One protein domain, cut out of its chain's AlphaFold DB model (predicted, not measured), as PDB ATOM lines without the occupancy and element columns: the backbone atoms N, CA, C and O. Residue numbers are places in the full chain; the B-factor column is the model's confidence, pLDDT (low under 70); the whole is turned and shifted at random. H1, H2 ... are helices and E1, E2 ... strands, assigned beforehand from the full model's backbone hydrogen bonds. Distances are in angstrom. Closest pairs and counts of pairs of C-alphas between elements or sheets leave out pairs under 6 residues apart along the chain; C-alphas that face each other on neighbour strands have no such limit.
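What this domain is: This is residues 348 to 470 of the 952 residues of the protein "Sporozoite invasion-associated protein 1 (SIAP1)" of Babesia microti (strain RI) (UniProt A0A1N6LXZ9). What does the model look like? A small sheet of three strands, E1, E3 and E2, stands near the middle, with short helices and long loops around it: H5 packs over E2, H3 lies beyond H5 with H1 side by side with it, and H2 and H4 lie far out toward opposite ends of the longest axis. How is it made up? The printed part has 123 residues, with five named helices and three named strands in the order H1 H2 H3 H4 E1 E2 E3 H5; the sheet is mixed, in the order E1 E3 E2. The class is mixed, helices and strands, though under half of the residues are in named elements. How large is it? It is compact and rounded, with a radius of gyration of the C-alphas of 13.7 A and spans of 38 by 33 by 28 A.

How they stand to each other: Where do the first helices stand? H1, residues 348 to 358, and H3, residues 394 to 404, are close but not clearly touching: their closest C-alphas, of Phe 355 and Ala 401, are 6.8 A apart, and they run the same way at a shallow tilt of 8 degrees. H2, residues 366 to 374, touches no helix. H4, residues 409 to 412, is close to H3 but not clearly touching, with the closest C-alphas, of Trp 404 and His 412, 6.3 A apart. How do the strands pair? E1, residues 417 to 422, is parallel to E3, residues 448 to 452, with N 421 and O 450 at 3.0 A. E3 and E2, residues 437 to 440, form an antiparallel hairpin, with N 438 and O 451 at 2.8 A. Residues 362 to 363 pair in parallel with residues 419 to 420 of E1. What does the last helix meet? H5, residues 465 to 470, is on the sheet at a height over the sheet of 8.8 A, over E2, and its closest C-alphas to that strand are those of Ala 439 and Glu 470, 5.2 A apart. H5 touches H3 about perpendicular, at 83 degrees, with the closest C-alphas, of Trp 404 and Val 467, 7.0 A apart. Are the helix backbones bonded? In H1, H2, H3 and H5 every O i to N i+4 pair is within hydrogen-bond range; H4 is too short for such a pair.

Where its parts are: Where does H1 begin? Its C-alpha 348 is at (137.784, 199.711, 175.387), and H1 and H3 are each 15.5 A long from first to last C-alpha. How long are the others? H2 is 12.4 A, E1 15.2 A, E3 13.7 A and E2 10.0 A. Where does H5 end? At C-alpha 470, (125.599, 184.949, 161.496).

The domain as a whole: What are the extremes? The two C-alphas farthest apart, those of Met 375 and Pro 461, are 39.0 A apart. Which links are long? Those from H2 to H3, E1 to E2 and E3 to H5; the printed part has no cut. Where is confidence low? Residues 409 and 461 are under 70, and the mean pLDDT of the printed part is 88.9.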
ATOM      1  N   VAL A 348     139.111 199.685 176.033       85.56
ATOM      2  CA  VAL A 348     137.784 199.711 175.387       85.56
ATOM      3  C   VAL A 348     137.821 200.477 174.060       85.56
ATOM      4  O   VAL A 348     137.339 199.985 173.042       85.56
ATOM      5  N   VAL A 349     138.454 201.656 174.044       86.62
ATOM      6  CA  VAL A 349     138.544 202.515 172.853       86.62
ATOM      7  C   VAL A 349     139.334 201.832 171.736       86.62
ATOM      8  O   VAL A 349     138.894 201.849 170.587       86.62
ATOM      9  N   LYS A 350     140.463 201.179 172.053       87.31
ATOM     10  CA  LYS A 350     141.251 200.438 171.054       87.31
ATOM     11  C   LYS A 350     140.491 199.228 170.514       87.31
ATOM     12  O   LYS A 350     140.531 199.012 169.308       87.31
ATOM     13  N   MET A 351     139.773 198.477 171.354       88.69
ATOM     14  CA  MET A 351     138.968 197.333 170.901       88.69
ATOM     15  C   MET A 351     137.788 197.759 170.019       88.69
ATOM     16  O   MET A 351     137.614 197.196 168.937       88.69
ATOM     17  N   LYS A 352     137.035 198.805 170.394       90.69
ATOM     18  CA  LYS A 352     135.986 199.373 169.524       90.69
ATOM     19  C   LYS A 352     136.563 199.851 168.186       90.69
ATOM     20  O   LYS A 352     135.992 199.585 167.129       90.69
ATOM     21  N   TYR A 353     137.729 200.501 168.207       89.56
ATOM     22  CA  TYR A 353     138.412 200.961 166.996       89.56
ATOM     23  C   TYR A 353     138.929 199.799 166.127       89.56
ATOM     24  O   TYR A 353     138.818 199.858 164.903       89.56
ATOM     25  N   LEU A 354     139.448 198.726 166.734       89.88
ATOM     26  CA  LEU A 354     139.911 197.519 166.045       89.88
ATOM     27  C   LEU A 354     138.772 196.877 165.240       89.88
ATOM     28  O   LEU A 354     138.922 196.687 164.035       89.88
ATOM     29  N   PHE A 355     137.616 196.634 165.868       91.88
ATOM     30  CA  PHE A 355     136.426 196.118 165.178       91.88
ATOM     31  C   PHE A 355     135.938 197.070 164.073       91.88
ATOM     32  O   PHE A 355     135.653 196.625 162.962       91.88
ATOM     33  N   SER A 356     135.961 198.386 164.309       91.25
ATOM     34  CA  SER A 356     135.614 199.390 163.293       91.25
ATOM     35  C   SER A 356     136.581 199.398 162.091       91.25
ATOM     36  O   SER A 356     136.179 199.694 160.960       91.25
ATOM     37  N   LYS A 357     137.863 199.045 162.276       88.50
ATOM     38  CA  LYS A 357     138.851 198.993 161.181       88.50
ATOM     39  C   LYS A 357     138.946 197.653 160.472       88.50
ATOM     40  O   LYS A 357     139.032 197.668 159.245       88.50
ATOM     41  N   LEU A 358     138.897 196.536 161.184       85.06
ATOM     42  CA  LEU A 358     138.883 195.220 160.551       85.06
ATOM     43  C   LEU A 358     137.516 194.970 159.905       85.06
ATOM     44  O   LEU A 358     137.435 194.763 158.694       85.06
ATOM     45  N   HIS A 359     136.443 195.129 160.683       90.00
ATOM     46  CA  HIS A 359     135.113 194.630 160.331       90.00
ATOM     47  C   HIS A 359     134.066 195.703 160.006       90.00
ATOM     48  O   HIS A 359     133.030 195.405 159.421       90.00
ATOM     49  N   GLY A 360     134.344 196.974 160.311       89.88
ATOM     50  CA  GLY A 360     133.418 198.087 160.060       89.88
ATOM     51  C   GLY A 360     132.310 198.238 161.108       89.88
ATOM     52  O   GLY A 360     131.532 199.187 161.022       89.88
ATOM     53  N   VAL A 361     132.271 197.346 162.102       93.94
ATOM     54  CA  VAL A 361     131.247 197.303 163.153       93.94
ATOM     55  C   VAL A 361     131.672 198.037 164.422       93.94
ATOM     56  O   VAL A 361     132.858 198.233 164.689       93.94
ATOM     57  N   GLU A 362     130.685 198.404 165.229       93.62
ATOM     58  CA  GLU A 362     130.841 198.997 166.552       93.62
ATOM     59  C   GLU A 362     130.301 198.046 167.629       93.62
ATOM     60  O   GLU A 362     129.211 197.486 167.515       93.62
ATOM     61  N   ILE A 363     131.078 197.858 168.693       93.19
ATOM     62  CA  ILE A 363     130.650 197.123 169.886       93.19
ATOM     63  C   ILE A 363     129.736 198.059 170.686       93.19
ATOM     64  O   ILE A 363     130.170 199.173 170.998       93.19
ATOM     65  N   LEU A 364     128.511 197.635 171.011       92.38
ATOM     66  CA  LEU A 364     127.595 198.414 171.853       92.38
ATOM     67  C   LEU A 364     127.596 197.916 173.298       92.38
ATOM     68  O   LEU A 364     127.492 196.720 173.563       92.38
ATOM     69  N   GLU A 365     127.678 198.868 174.221       93.44
ATOM     70  CA  GLU A 365     127.578 198.672 175.664       93.44
ATOM     71  C   GLU A 365     126.148 198.977 176.158       93.44
ATOM     72  O   GLU A 365     125.453 199.803 175.557       93.44
ATOM     73  N   PRO A 366     125.693 198.396 177.287       92.62
ATOM     74  CA  PRO A 366     124.334 198.613 177.798       92.62
ATOM     75  C   PRO A 366     123.944 200.087 178.013       92.62
ATOM     76  O   PRO A 366     122.807 200.470 177.750       92.62
ATOM     77  N   SER A 367     124.880 200.947 178.421       91.81
ATOM     78  CA  SER A 367     124.640 202.391 178.583       91.81
ATOM     79  C   SER A 367     124.461 203.139 177.255       91.81
ATOM     80  O   SER A 367     123.760 204.151 177.200       91.81
ATOM     81  N   GLU A 368     125.052 202.646 176.165       93.44
ATOM     82  CA  GLU A 368     124.844 203.187 174.819       93.44
ATOM     83  C   GLU A 368     123.472 202.754 174.283       93.44
ATOM     84  O   GLU A 368     122.765 203.578 173.707       93.44
ATOM     85  N   LEU A 369     123.045 201.512 174.559       92.50
ATOM     86  CA  LEU A 369     121.689 201.028 174.261       92.50
ATOM     87  C   LEU A 369     120.615 201.837 175.011       92.50
ATOM     88  O   LEU A 369     119.646 202.280 174.392       92.50
ATOM     89  N   ASP A 370     120.810 202.096 176.308       93.38
ATOM     90  CA  ASP A 370     119.924 202.952 177.113       93.38
ATOM     91  C   ASP A 370     119.836 204.381 176.551       93.38
ATOM     92  O   ASP A 370     118.751 204.948 176.407       93.38
ATOM     93  N   THR A 371     120.980 204.945 176.150       93.00
ATOM     94  CA  THR A 371     121.054 206.272 175.522       93.00
ATOM     95  C   THR A 371     120.305 206.303 174.185       93.00
ATOM     96  O   THR A 371     119.534 207.228 173.930       93.00
ATOM     97  N   MET A 372     120.475 205.283 173.336       91.88
ATOM     98  CA  MET A 372     119.769 205.158 172.054       91.88
ATOM     99  C   MET A 372     118.250 205.027 172.238       91.88
ATOM    100  O   MET A 372     117.488 205.669 171.510       91.88
ATOM    101  N   ALA A 373     117.803 204.259 173.236       90.00
ATOM    102  CA  ALA A 373     116.389 204.135 173.589       90.00
ATOM    103  C   ALA A 373     115.799 205.480 174.054       90.00
ATOM    104  O   ALA A 373     114.784 205.921 173.510       90.00
ATOM    105  N   HIS A 374     116.473 206.190 174.968       91.31
ATOM    106  CA  HIS A 374     116.065 207.526 175.426       91.31
ATOM    107  C   HIS A 374     116.061 208.585 174.306       91.31
ATOM    108  O   HIS A 374     115.259 209.517 174.343       91.31
ATOM    109  N   MET A 375     116.905 208.436 173.279       92.31
ATOM    110  CA  MET A 375     116.894 209.279 172.073       92.31
ATOM    111  C   MET A 375     115.796 208.903 171.056       92.31
ATOM    112  O   MET A 375     115.766 209.464 169.958       92.31
ATOM    113  N   GLY A 376     114.901 207.963 171.384       87.75
ATOM    114  CA  GLY A 376     113.824 207.514 170.497       87.75
ATOM    115  C   GLY A 376     114.312 206.683 169.305       87.75
ATOM    116  O   GLY A 376     113.641 206.640 168.276       87.75
ATOM    117  N   LYS A 377     115.490 206.056 169.419       88.50
ATOM    118  CA  LYS A 377     116.124 205.235 168.373       88.50
ATOM    119  C   LYS A 377     116.602 203.875 168.917       88.50
ATOM    120  O   LYS A 377     117.784 203.557 168.776       88.50
ATOM    121  N   PRO A 378     115.736 203.069 169.561       88.38
ATOM    122  CA  PRO A 378     116.127 201.749 170.050       88.38
ATOM    123  C   PRO A 378     116.581 200.853 168.888       88.38
ATOM    124  O   PRO A 378     115.880 200.707 167.886       88.38
ATOM    125  N   ILE A 379     117.765 200.246 169.016       89.69
ATOM    126  CA  ILE A 379     118.316 199.324 168.006       89.69
ATOM    127  C   ILE A 379     117.772 197.892 168.159       89.69
ATOM    128  O   ILE A 379     117.828 197.112 167.209       89.69
ATOM    129  N   THR A 380     117.219 197.568 169.329       90.94
ATOM    130  CA  THR A 380     116.693 196.262 169.757       90.94
ATOM    131  C   THR A 380     115.318 196.443 170.416       90.94
ATOM    132  O   THR A 380     115.002 197.534 170.887       90.94
ATOM    133  N   ASN A 381     114.504 195.382 170.444       89.00
ATOM    134  CA  ASN A 381     113.208 195.353 171.136       89.00
ATOM    135  C   ASN A 381     113.352 195.115 172.655       89.00
ATOM    136  O   ASN A 381     112.387 195.281 173.398       89.00
ATOM    137  N   TYR A 382     114.537 194.688 173.098       91.75
ATOM    138  CA  TYR A 382     114.823 194.242 174.461       91.75
ATOM    139  C   TYR A 382     115.318 195.380 175.367       91.75
ATOM    140  O   TYR A 382     115.779 196.422 174.896       91.75
ATOM    141  N   SER A 383     115.230 195.181 176.684       90.69
ATOM    142  CA  SER A 383     115.726 196.140 177.674       90.69
ATOM    143  C   SER A 383     117.249 196.215 177.610       90.69
ATOM    144  O   SER A 383     117.916 195.198 177.440       90.69
ATOM    145  N   TRP A 384     117.844 197.388 177.849       91.00
ATOM    146  CA  TRP A 384     119.304 197.479 177.983       91.00
ATOM    147  C   TRP A 384     119.844 196.610 179.130       91.00
ATOM    148  O   TRP A 384     121.003 196.203 179.094       91.00
ATOM    149  N   ARG A 385     119.004 196.288 180.125       91.50
ATOM    150  CA  ARG A 385     119.339 195.388 181.241       91.50
ATOM    151  C   ARG A 385     119.409 193.919 180.841       91.50
ATOM    152  O   ARG A 385     120.000 193.141 181.580       91.50
ATOM    153  N   ASP A 386     118.872 193.547 179.683       93.25
ATOM    154  CA  ASP A 386     119.018 192.194 179.139       93.25
ATOM    155  C   ASP A 386     120.430 191.975 178.558       93.25
ATOM    156  O   ASP A 386     120.803 190.852 178.222       93.25
ATOM    157  N   TYR A 387     121.235 193.040 178.459       94.62
ATOM    158  CA  TYR A 387     122.592 193.045 177.922       94.62
ATOM    159  C   TYR A 387     123.640 193.309 179.008       94.62
ATOM    160  O   TYR A 387     123.381 193.942 180.035       94.62
ATOM    161  N   GLN A 388     124.866 192.858 178.751       92.69
ATOM    162  CA  GLN A 388     126.021 193.109 179.611       92.69
ATOM    163  C   GLN A 388     127.190 193.708 178.824       92.69
ATOM    164  O   GLN A 388     127.213 193.682 177.595       92.69
ATOM    165  N   SER A 389     128.173 194.248 179.544       92.38
ATOM    166  CA  SER A 389     129.410 194.720 178.924       92.38
ATOM    167  C   SER A 389     130.191 193.553 178.326       92.38
ATOM    168  O   SER A 389     130.453 192.561 179.012       92.38
ATOM    169  N   TRP A 390     130.652 193.706 177.083       90.88
ATOM    170  CA  TRP A 390     131.588 192.761 176.467       90.88
ATOM    171  C   TRP A 390     132.900 192.645 177.260       90.88
ATOM    172  O   TRP A 390     133.569 191.614 177.224       90.88
ATOM    173  N   PHE A 391     133.247 193.673 178.036       89.56
ATOM    174  CA  PHE A 391     134.453 193.715 178.861       89.56
ATOM    175  C   PHE A 391     134.319 192.947 180.188       89.56
ATOM    176  O   PHE A 391     135.294 192.877 180.933       89.56
ATOM    177  N   LYS A 392     133.177 192.283 180.457       88.12
ATOM    178  CA  LYS A 392     133.127 191.165 181.423       88.12
ATOM    179  C   LYS A 392     133.907 189.947 180.900       88.12
ATOM    180  O   LYS A 392     134.524 189.249 181.697       88.12
ATOM    181  N   HIS A 393     133.914 189.723 179.581       88.44
ATOM    182  CA  HIS A 393     134.523 188.563 178.914       88.44
ATOM    183  C   HIS A 393     135.325 188.969 177.661       88.44
ATOM    184  O   HIS A 393     135.009 188.540 176.552       88.44
ATOM    185  N   PRO A 394     136.380 189.796 177.769       85.94
ATOM    186  CA  PRO A 394     137.020 190.378 176.587       85.94
ATOM    187  C   PRO A 394     137.792 189.364 175.713       85.94
ATOM    188  O   PRO A 394     138.125 189.673 174.569       85.94
ATOM    189  N   GLU A 395     138.021 188.137 176.192       83.50
ATOM    190  CA  GLU A 395     138.484 187.020 175.355       83.50
ATOM    191  C   GLU A 395     137.434 186.572 174.318       83.50
ATOM    192  O   GLU A 395     137.808 186.127 173.235       83.50
ATOM    193  N   GLU A 396     136.132 186.783 174.561       90.25
ATOM    194  CA  GLU A 396     135.085 186.583 173.544       90.25
ATOM    195  C   GLU A 396     135.305 187.534 172.356       90.25
ATOM    196  O   GLU A 396     135.278 187.105 171.202       90.25
ATOM    197  N   LEU A 397     135.638 188.807 172.617       90.69
ATOM    198  CA  LEU A 397     135.989 189.774 171.569       90.69
ATOM    199  C   LEU A 397     137.266 189.384 170.805       90.69
ATOM    200  O   LEU A 397     137.360 189.639 169.601       90.69
ATOM    201  N   ILE A 398     138.246 188.768 171.474       87.81
ATOM    202  CA  ILE A 398     139.471 188.274 170.830       87.81
ATOM    203  C   ILE A 398     139.145 187.085 169.921       87.81
ATOM    204  O   ILE A 398     139.529 187.101 168.751       87.81
ATOM    205  N   GLU A 399     138.399 186.086 170.403       84.62
ATOM    206  CA  GLU A 399     137.939 184.947 169.596       84.62
ATOM    207  C   GLU A 399     137.096 185.392 168.386       84.62
ATOM    208  O   GLU A 399     137.314 184.880 167.284       84.62
ATOM    209  N   LEU A 400     136.213 186.388 168.547       89.06
ATOM    210  CA  LEU A 400     135.421 186.977 167.458       89.06
ATOM    211  C   LEU A 400     136.290 187.673 166.399       89.06
ATOM    212  O   LEU A 400     136.251 187.281 165.231       89.06
ATOM    213  N   ALA A 401     137.082 188.685 166.785       86.06
ATOM    214  CA  ALA A 401     137.860 189.508 165.846       86.06
ATOM    215  C   ALA A 401     138.839 188.674 165.011       86.06
ATOM    216  O   ALA A 401     139.069 188.925 163.829       86.06
ATOM    217  N   THR A 402     139.432 187.662 165.638       78.94
ATOM    218  CA  THR A 402     140.452 186.825 165.006       78.94
ATOM    219  C   THR A 402     139.857 185.753 164.118       78.94
ATOM    220  O   THR A 402     140.322 185.626 162.992       78.94
ATOM    221  N   SER A 403     138.792 185.072 164.565       79.50
ATOM    222  CA  SER A 403     138.032 184.157 163.709       79.50
ATOM    223  C   SER A 403     137.566 184.883 162.448       79.50
ATOM    224  O   SER A 403     137.762 184.392 161.345       79.50
ATOM    225  N   TRP A 404     137.011 186.090 162.598       85.44
ATOM    226  CA  TRP A 404     136.507 186.889 161.478       85.44
ATOM    227  C   TRP A 404     137.622 187.375 160.531       85.44
ATOM    228  O   TRP A 404     137.419 187.421 159.319       85.44
ATOM    229  N   SER A 405     138.818 187.670 161.046       77.94
ATOM    230  CA  SER A 405     139.960 188.138 160.237       77.94
ATOM    231  C   SER A 405     140.660 187.052 159.398       77.94
ATOM    232  O   SER A 405     141.588 187.361 158.655       77.94
ATOM    233  N   GLU A 406     140.238 185.788 159.500       70.56
ATOM    234  CA  GLU A 406     140.744 184.672 158.681       70.56
ATOM    235  C   GLU A 406     140.000 184.464 157.360       70.56
ATOM    236  O   GLU A 406     140.450 183.710 156.488       70.56
ATOM    237  N   TYR A 407     138.802 185.030 157.254       78.38
ATOM    238  CA  TYR A 407     137.920 184.800 156.120       78.38
ATOM    239  C   TYR A 407     138.485 185.537 154.882       78.38
ATOM    240  O   TYR A 407     139.476 186.263 154.974       78.38
ATOM    241  N   PRO A 408     137.945 185.354 153.663       72.00
ATOM    242  CA  PRO A 408     138.379 186.183 152.543       72.00
ATOM    243  C   PRO A 408     138.129 187.658 152.884       72.00
ATOM    244  O   PRO A 408     137.103 187.971 153.478       72.00
ATOM    245  N   ALA A 409     138.988 188.585 152.455       68.62
ATOM    246  CA  ALA A 409     138.864 189.999 152.842       68.62
ATOM    247  C   ALA A 409     137.491 190.641 152.514       68.62
ATOM    248  O   ALA A 409     137.082 191.590 153.181       68.62
ATOM    249  N   GLY A 410     136.746 190.108 151.534       74.12
ATOM    250  CA  GLY A 410     135.362 190.514 151.237       74.12
ATOM    251  C   GLY A 410     134.321 190.125 152.301       74.12
ATOM    252  O   GLY A 410     133.250 190.713 152.334       74.12
ATOM    253  N   PHE A 411     134.636 189.179 153.189       81.12
ATOM    254  CA  PHE A 411     133.821 188.780 154.342       81.12
ATOM    255  C   PHE A 411     134.142 189.609 155.587       81.12
ATOM    256  O   PHE A 411     133.361 189.607 156.534       81.12
ATOM    257  N   HIS A 412     135.284 190.310 155.621       83.44
ATOM    258  CA  HIS A 412     135.676 191.080 156.802       83.44
ATOM    259  C   HIS A 412     134.666 192.192 157.083       83.44
ATOM    260  O   HIS A 412     134.329 192.403 158.238       83.44
ATOM    261  N   ARG A 413     134.151 192.855 156.040       88.62
ATOM    262  CA  ARG A 413     133.172 193.946 156.134       88.62
ATOM    263  C   ARG A 413     131.945 193.614 155.299       88.62
ATOM    264  O   ARG A 413     132.064 193.490 154.084       88.62
ATOM    265  N   ILE A 414     130.778 193.523 155.931       86.31
ATOM    266  CA  ILE A 414     129.529 193.118 155.271       86.31
ATOM    267  C   ILE A 414     128.520 194.262 155.358       86.31
ATOM    268  O   ILE A 414     128.422 194.935 156.383       86.31
ATOM    269  N   LYS A 415     127.807 194.535 154.261       86.81
ATOM    270  CA  LYS A 415     126.928 195.707 154.166       86.81
ATOM    271  C   LYS A 415     125.737 195.586 155.135       86.81
ATOM    272  O   LYS A 415     125.245 194.487 155.375       86.81
ATOM    273  N   GLY A 416     125.286 196.702 155.707       88.69
ATOM    274  CA  GLY A 416     124.200 196.777 156.699       88.69
ATOM    275  C   GLY A 416     124.554 196.310 158.123       88.69
ATOM    276  O   GLY A 416     124.008 196.850 159.084       88.69
ATOM    277  N   LEU A 417     125.488 195.365 158.297       94.62
ATOM    278  CA  LEU A 417     125.956 194.953 159.626       94.62
ATOM    279  C   LEU A 417     126.756 196.088 160.281       94.62
ATOM    280  O   LEU A 417     127.826 196.466 159.802       94.62
ATOM    281  N   LYS A 418     126.228 196.622 161.385       95.06
ATOM    282  CA  LYS A 418     126.756 197.806 162.065       95.06
ATOM    283  C   LYS A 418     127.154 197.549 163.519       95.06
ATOM    284  O   LYS A 418     128.183 198.076 163.939       95.06
ATOM    285  N   TYR A 419     126.384 196.763 164.275       96.19
ATOM    286  CA  TYR A 419     126.549 196.645 165.732       96.19
ATOM    287  C   TYR A 419     126.696 195.204 166.243       96.19
ATOM    288  O   TYR A 419     126.116 194.278 165.678       96.19
ATOM    289  N   LEU A 420     127.432 195.025 167.346       96.19
ATOM    290  CA  LEU A 420     127.541 193.757 168.087       96.19
ATOM    291  C   LEU A 420     127.060 193.931 169.537       96.19
ATOM    292  O   LEU A 420     127.572 194.793 170.258       96.19
ATOM    293  N   LEU A 421     126.103 193.103 169.968       96.25
ATOM    294  CA  LEU A 421     125.493 193.126 171.305       96.25
ATOM    295  C   LEU A 421     125.735 191.788 172.027       96.25
ATOM    296  O   LEU A 421     125.660 190.728 171.404       96.25
ATOM    297  N   ARG A 422     125.970 191.827 173.345       95.19
ATOM    298  CA  ARG A 422     126.115 190.640 174.205       95.19
ATOM    299  C   ARG A 422     124.975 190.584 175.214       95.19
ATOM    300  O   ARG A 422     124.909 191.419 176.119       95.19
ATOM    301  N   ARG A 423     124.081 189.604 175.064       95.06
ATOM    302  CA  ARG A 423     123.040 189.302 176.058       95.06
ATOM    303  C   ARG A 423     123.710 188.883 177.373       95.06
ATOM    304  O   ARG A 423     124.818 188.338 177.359       95.06
ATOM    305  N   MET A 424     123.086 189.201 178.502       93.75
ATOM    306  CA  MET A 424     123.608 188.928 179.843       93.75
ATOM    307  C   MET A 424     123.790 187.417 180.093       93.75
ATOM    308  O   MET A 424     123.013 186.603 179.599       93.75
ATOM    309  N   ASP A 425     124.822 187.033 180.848       92.38
ATOM    310  CA  ASP A 425     125.070 185.624 181.193       92.38
ATOM    311  C   ASP A 425     123.888 185.012 181.959       92.38
ATOM    312  O   ASP A 425     123.256 185.670 182.793       92.38
ATOM    313  N   GLY A 426     123.592 183.745 181.677       87.88
ATOM    314  CA  GLY A 426     122.430 183.024 182.192       87.88
ATOM    315  C   GLY A 426     121.098 183.349 181.507       87.88
ATOM    316  O   GLY A 426     120.131 182.634 181.781       87.88
ATOM    317  N   LEU A 427     121.034 184.364 180.631       92.62
ATOM    318  CA  LEU A 427     119.845 184.702 179.840       92.62
ATOM    319  C   LEU A 427     119.919 184.110 178.426       92.62
ATOM    320  O   LEU A 427     120.984 183.984 177.818       92.62
ATOM    321  N   VAL A 428     118.743 183.832 177.871       91.31
ATOM    322  CA  VAL A 428     118.525 183.403 176.486       91.31
ATOM    323  C   VAL A 428     117.596 184.382 175.775       91.31
ATOM    324  O   VAL A 428     116.795 185.071 176.409       91.31
ATOM    325  N   ASN A 429     117.691 184.465 174.448       92.56
ATOM    326  CA  ASN A 429     116.786 185.303 173.667       92.56
ATOM    327  C   ASN A 429     115.335 184.768 173.778       92.56
ATOM    328  O   ASN A 429     115.123 183.591 173.494       92.56
ATOM    329  N   PRO A 430     114.335 185.578 174.180       86.75
ATOM    330  CA  PRO A 430     112.952 185.113 174.338       86.75
ATOM    331  C   PRO A 430     112.269 184.610 173.056       86.75
ATOM    332  O   PRO A 430     111.435 183.714 173.138       86.75
ATOM    333  N   GLU A 431     112.612 185.155 171.883       86.75
ATOM    334  CA  GLU A 431     112.084 184.703 170.584       86.75
ATOM    335  C   GLU A 431     112.765 183.404 170.117       86.75
ATOM    336  O   GLU A 431     112.139 182.587 169.439       86.75
ATOM    337  N   GLN A 432     114.036 183.187 170.481       86.06
ATOM    338  CA  GLN A 432     114.799 181.979 170.140       86.06
ATOM    339  C   GLN A 432     115.633 181.447 171.331       86.06
ATOM    340  O   GLN A 432     116.863 181.568 171.332       86.06
ATOM    341  N   PRO A 433     115.011 180.788 172.333       83.56
ATOM    342  CA  PRO A 433     115.690 180.394 173.578       83.56
ATOM    343  C   PRO A 433     116.868 179.418 173.426       83.56
ATOM    344  O   PRO A 433     117.673 179.269 174.341       83.56
ATOM    345  N   THR A 434     116.984 178.737 172.283       83.38
ATOM    346  CA  THR A 434     118.071 177.787 171.986       83.38
ATOM    347  C   THR A 434     119.177 178.367 171.097       83.38
ATOM    348  O   THR A 434     120.109 177.641 170.749       83.38
ATOM    349  N   ALA A 435     119.079 179.633 170.679       87.00
ATOM    350  CA  ALA A 435     120.049 180.251 169.779       87.00
ATOM    351  C   ALA A 435     121.350 180.647 170.521       87.00
ATOM    352  O   ALA A 435     121.283 181.260 171.589       87.00
ATOM    353  N   PRO A 436     122.543 180.328 169.978       91.12
ATOM    354  CA  PRO A 436     123.828 180.777 170.526       91.12
ATOM    355  C   PRO A 436     124.221 182.196 170.071       91.12
ATOM    356  O   PRO A 436     124.913 182.915 170.794       91.12
ATOM    357  N   ALA A 437     123.757 182.617 168.895       95.19
ATOM    358  CA  ALA A 437     123.762 183.991 168.402       95.19
ATOM    359  C   ALA A 437     122.562 184.179 167.454       95.19
ATOM    360  O   ALA A 437     121.958 183.185 167.048       95.19
ATOM    361  N   ILE A 438     122.196 185.430 167.166       94.88
ATOM    362  CA  ILE A 438     121.122 185.794 166.233       94.88
ATOM    363  C   ILE A 438     121.532 187.035 165.433       94.88
ATOM    364  O   ILE A 438     121.722 188.126 165.984       94.88
ATOM    365  N   ALA A 439     121.612 186.887 164.117       94.56
ATOM    366  CA  ALA A 439     121.682 187.983 163.165       94.56
ATOM    367  C   ALA A 439     120.313 188.668 162.983       94.56
ATOM    368  O   ALA A 439     119.330 188.037 162.605       94.56
ATOM    369  N   TYR A 440     120.274 189.994 163.147       94.62
ATOM    370  CA  TYR A 440     119.108 190.843 162.875       94.62
ATOM    371  C   TYR A 440     119.374 191.785 161.676       94.62
ATOM    372  O   TYR A 440     119.528 193.001 161.868       94.62
ATOM    373  N   PRO A 441     119.476 191.266 160.432       92.81
ATOM    374  CA  PRO A 441     119.660 192.080 159.234       92.81
ATOM    375  C   PRO A 441     118.393 192.883 158.890       92.81
ATOM    376  O   PRO A 441     117.278 192.370 158.911       92.81
ATOM    377  N   ARG A 442     118.570 194.165 158.550       90.81
ATOM    378  CA  ARG A 442     117.495 195.108 158.178       90.81
ATOM    379  C   ARG A 442     117.624 195.642 156.748       90.81
ATOM    380  O   ARG A 442     116.978 196.624 156.391       90.81
ATOM    381  N   GLY A 443     118.462 195.008 155.934       88.06
ATOM    382  CA  GLY A 443     118.819 195.468 154.597       88.06
ATOM    383  C   GLY A 443     120.201 196.141 154.530       88.06
ATOM    384  O   GLY A 443     120.800 196.481 155.554       88.06
ATOM    385  N   PRO A 444     120.732 196.338 153.310       88.50
ATOM    386  CA  PRO A 444     122.112 196.771 153.075       88.50
ATOM    387  C   PRO A 444     122.443 198.202 153.523       88.50
ATOM    388  O   PRO A 444     123.613 198.515 153.724       88.50
ATOM    389  N   ASP A 445     121.444 199.074 153.651       90.44
ATOM    390  CA  ASP A 445     121.604 200.510 153.920       90.44
ATOM    391  C   ASP A 445     120.877 200.924 155.217       90.44
ATOM    392  O   ASP A 445     120.366 202.034 155.341       90.44
ATOM    393  N   THR A 446     120.769 200.007 156.184       88.88
ATOM    394  CA  THR A 446     120.114 200.239 157.481       88.88
ATOM    395  C   THR A 446     120.876 199.543 158.604       88.88
ATOM    396  O   THR A 446     121.241 198.372 158.483       88.88
ATOM    397  N   ASP A 447     121.099 200.267 159.705       90.44
ATOM    398  CA  ASP A 447     121.894 199.790 160.836       90.44
ATOM    399  C   ASP A 447     121.287 198.525 161.463       90.44
ATOM    400  O   ASP A 447     120.202 198.510 162.059       90.44
ATOM    401  N   SER A 448     122.031 197.438 161.297       94.06
ATOM    402  CA  SER A 448     121.672 196.080 161.693       94.06
ATOM    403  C   SER A 448     122.688 195.528 162.693       94.06
ATOM    404  O   SER A 448     123.802 196.049 162.810       94.06
ATOM    405  N   TYR A 449     122.336 194.456 163.403       95.88
ATOM    406  CA  TYR A 449     123.172 193.937 164.486       95.88
ATOM    407  C   TYR A 449     123.215 192.410 164.557       95.88
ATOM    408  O   TYR A 449     122.371 191.731 163.975       95.88
ATOM    409  N   ILE A 450     124.209 191.889 165.279       96.31
ATOM    410  CA  ILE A 450     124.225 190.509 165.775       96.31
ATOM    411  C   ILE A 450     124.135 190.564 167.301       96.31
ATOM    412  O   ILE A 450     124.862 191.328 167.946       96.31
ATOM    413  N   GLU A 451     123.251 189.751 167.867       96.44
ATOM    414  CA  GLU A 451     123.173 189.472 169.296       96.44
ATOM    415  C   GLU A 451     123.855 188.134 169.596       96.44
ATOM    416  O   GLU A 451     123.566 187.135 168.943       96.44
ATOM    417  N   PHE A 452     124.740 188.097 170.591       96.38
ATOM    418  CA  PHE A 452     125.351 186.858 171.077       96.38
ATOM    419  C   PHE A 452     124.847 186.509 172.478       96.38
ATOM    420  O   PHE A 452     124.793 187.373 173.360       96.38
ATOM    421  N   MET A 453     124.545 185.228 172.686       95.06
ATOM    422  CA  MET A 453     124.234 184.641 173.988       95.06
ATOM    423  C   MET A 453     125.493 184.009 174.589       95.06
ATOM    424  O   MET A 453     126.430 183.637 173.882       95.06
ATOM    425  N   GLU A 454     125.492 183.813 175.906       93.06
ATOM    426  CA  GLU A 454     126.532 183.052 176.611       93.06
ATOM    427  C   GLU A 454     126.756 181.657 176.004       93.06
ATOM    428  O   GLU A 454     127.895 181.212 175.862       93.06
ATOM    429  N   SER A 455     125.681 181.002 175.560       89.88
ATOM    430  CA  SER A 455     125.693 179.695 174.896       89.88
ATOM    431  C   SER A 455     126.448 179.663 173.559       89.88
ATOM    432  O   SER A 455     126.695 178.570 173.053       89.88
ATOM    433  N   GLY A 456     126.843 180.811 172.989       88.75
ATOM    434  CA  GLY A 456     127.753 180.909 171.840       88.75
ATOM    435  C   GLY A 456     129.245 180.892 172.193       88.75
ATOM    436  O   GLY A 456     130.077 180.681 171.308       88.75
ATOM    437  N   PHE A 457     129.594 181.047 173.475       89.19
ATOM    438  CA  PHE A 457     130.977 181.091 173.963       89.19
ATOM    439  C   PHE A 457     131.246 180.031 175.039       89.19
ATOM    440  O   PHE A 457     132.140 179.192 174.881       89.19
ATOM    441  N   TYR A 458     130.451 180.028 176.113       83.31
ATOM    442  CA  TYR A 458     130.613 179.120 177.242       83.31
ATOM    443  C   TYR A 458     130.273 177.686 176.837       83.31
ATOM    444  O   TYR A 458     129.163 177.397 176.390       83.31
ATOM    445  N   ARG A 459     131.267 176.791 176.932       77.75
ATOM    446  CA  ARG A 459     131.239 175.389 176.461       77.75
ATOM    447  C   ARG A 459     130.781 175.167 175.007       77.75
ATOM    448  O   ARG A 459     130.841 174.022 174.556       77.75
ATOM    449  N   TYR A 460     130.400 176.209 174.250       77.81
ATOM    450  CA  TYR A 460     129.918 176.099 172.871       77.81
ATOM    451  C   TYR A 460     130.908 175.253 172.075       77.81
ATOM    452  O   TYR A 460     132.115 175.516 172.184       77.81
ATOM    453  N   PRO A 461     130.467 174.193 171.361       65.25
ATOM    454  CA  PRO A 461     131.277 172.985 171.213       65.25
ATOM    455  C   PRO A 461     132.650 173.248 170.624       65.25
ATOM    456  O   PRO A 461     133.622 172.571 170.957       65.25
ATOM    457  N   ASP A 462     132.705 174.210 169.710       77.50
ATOM    458  CA  ASP A 462     133.812 174.532 168.831       77.50
ATOM    459  C   ASP A 462     133.321 175.823 168.089       77.50
ATOM    460  O   ASP A 462     132.191 175.812 167.601       77.50
ATOM    461  N   ILE A 463     134.046 176.964 168.097       83.12
ATOM    462  CA  ILE A 463     133.433 178.331 167.994       83.12
ATOM    463  C   ILE A 463     133.268 178.969 166.579       83.12
ATOM    464  O   ILE A 463     132.167 178.900 166.040       83.12
ATOM    465  N   SER A 464     134.307 179.626 166.013       81.31
ATOM    466  CA  SER A 464     134.420 180.397 164.725       81.31
ATOM    467  C   SER A 464     133.283 180.326 163.670       81.31
ATOM    468  O   SER A 464     132.857 181.358 163.153       81.31
ATOM    469  N   LYS A 465     132.777 179.134 163.354       85.69
ATOM    470  CA  LYS A 465     131.647 178.819 162.476       85.69
ATOM    471  C   LYS A 465     130.366 179.542 162.864       85.69
ATOM    472  O   LYS A 465     129.635 179.923 161.960       85.69
ATOM    473  N   LEU A 466     130.115 179.767 164.153       90.44
ATOM    474  CA  LEU A 466     128.979 180.576 164.593       90.44
ATOM    475  C   LEU A 466     129.039 181.976 163.968       90.44
ATOM    476  O   LEU A 466     128.080 182.418 163.356       90.44
ATOM    477  N   VAL A 467     130.212 182.617 163.997       90.62
ATOM    478  CA  VAL A 467     130.409 183.931 163.366       90.62
ATOM    479  C   VAL A 467     130.145 183.859 161.860       90.62
ATOM    480  O   VAL A 467     129.463 184.722 161.330       90.62
ATOM    481  N   LEU A 468     130.621 182.824 161.156       90.44
ATOM    482  CA  LEU A 468     130.315 182.658 159.724       90.44
ATOM    483  C   LEU A 468     128.845 182.381 159.427       90.44
ATOM    484  O   LEU A 468     128.378 182.763 158.357       90.44
ATOM    485  N   HIS A 469     128.140 181.716 160.338       93.56
ATOM    486  CA  HIS A 469     126.711 181.472 160.226       93.56
ATOM    487  C   HIS A 469     125.962 182.811 160.312       93.56
ATOM    488  O   HIS A 469     125.308 183.194 159.345       93.56
ATOM    489  N   GLU A 470     126.199 183.610 161.359       94.88
ATOM    490  CA  GLU A 470     125.599 184.949 161.496       94.88
ATOM    491  C   GLU A 470     125.944 185.877 160.318       94.88
ATOM    492  O   GLU A 470     125.072 186.532 159.747       94.88
TER     493      GLU A 470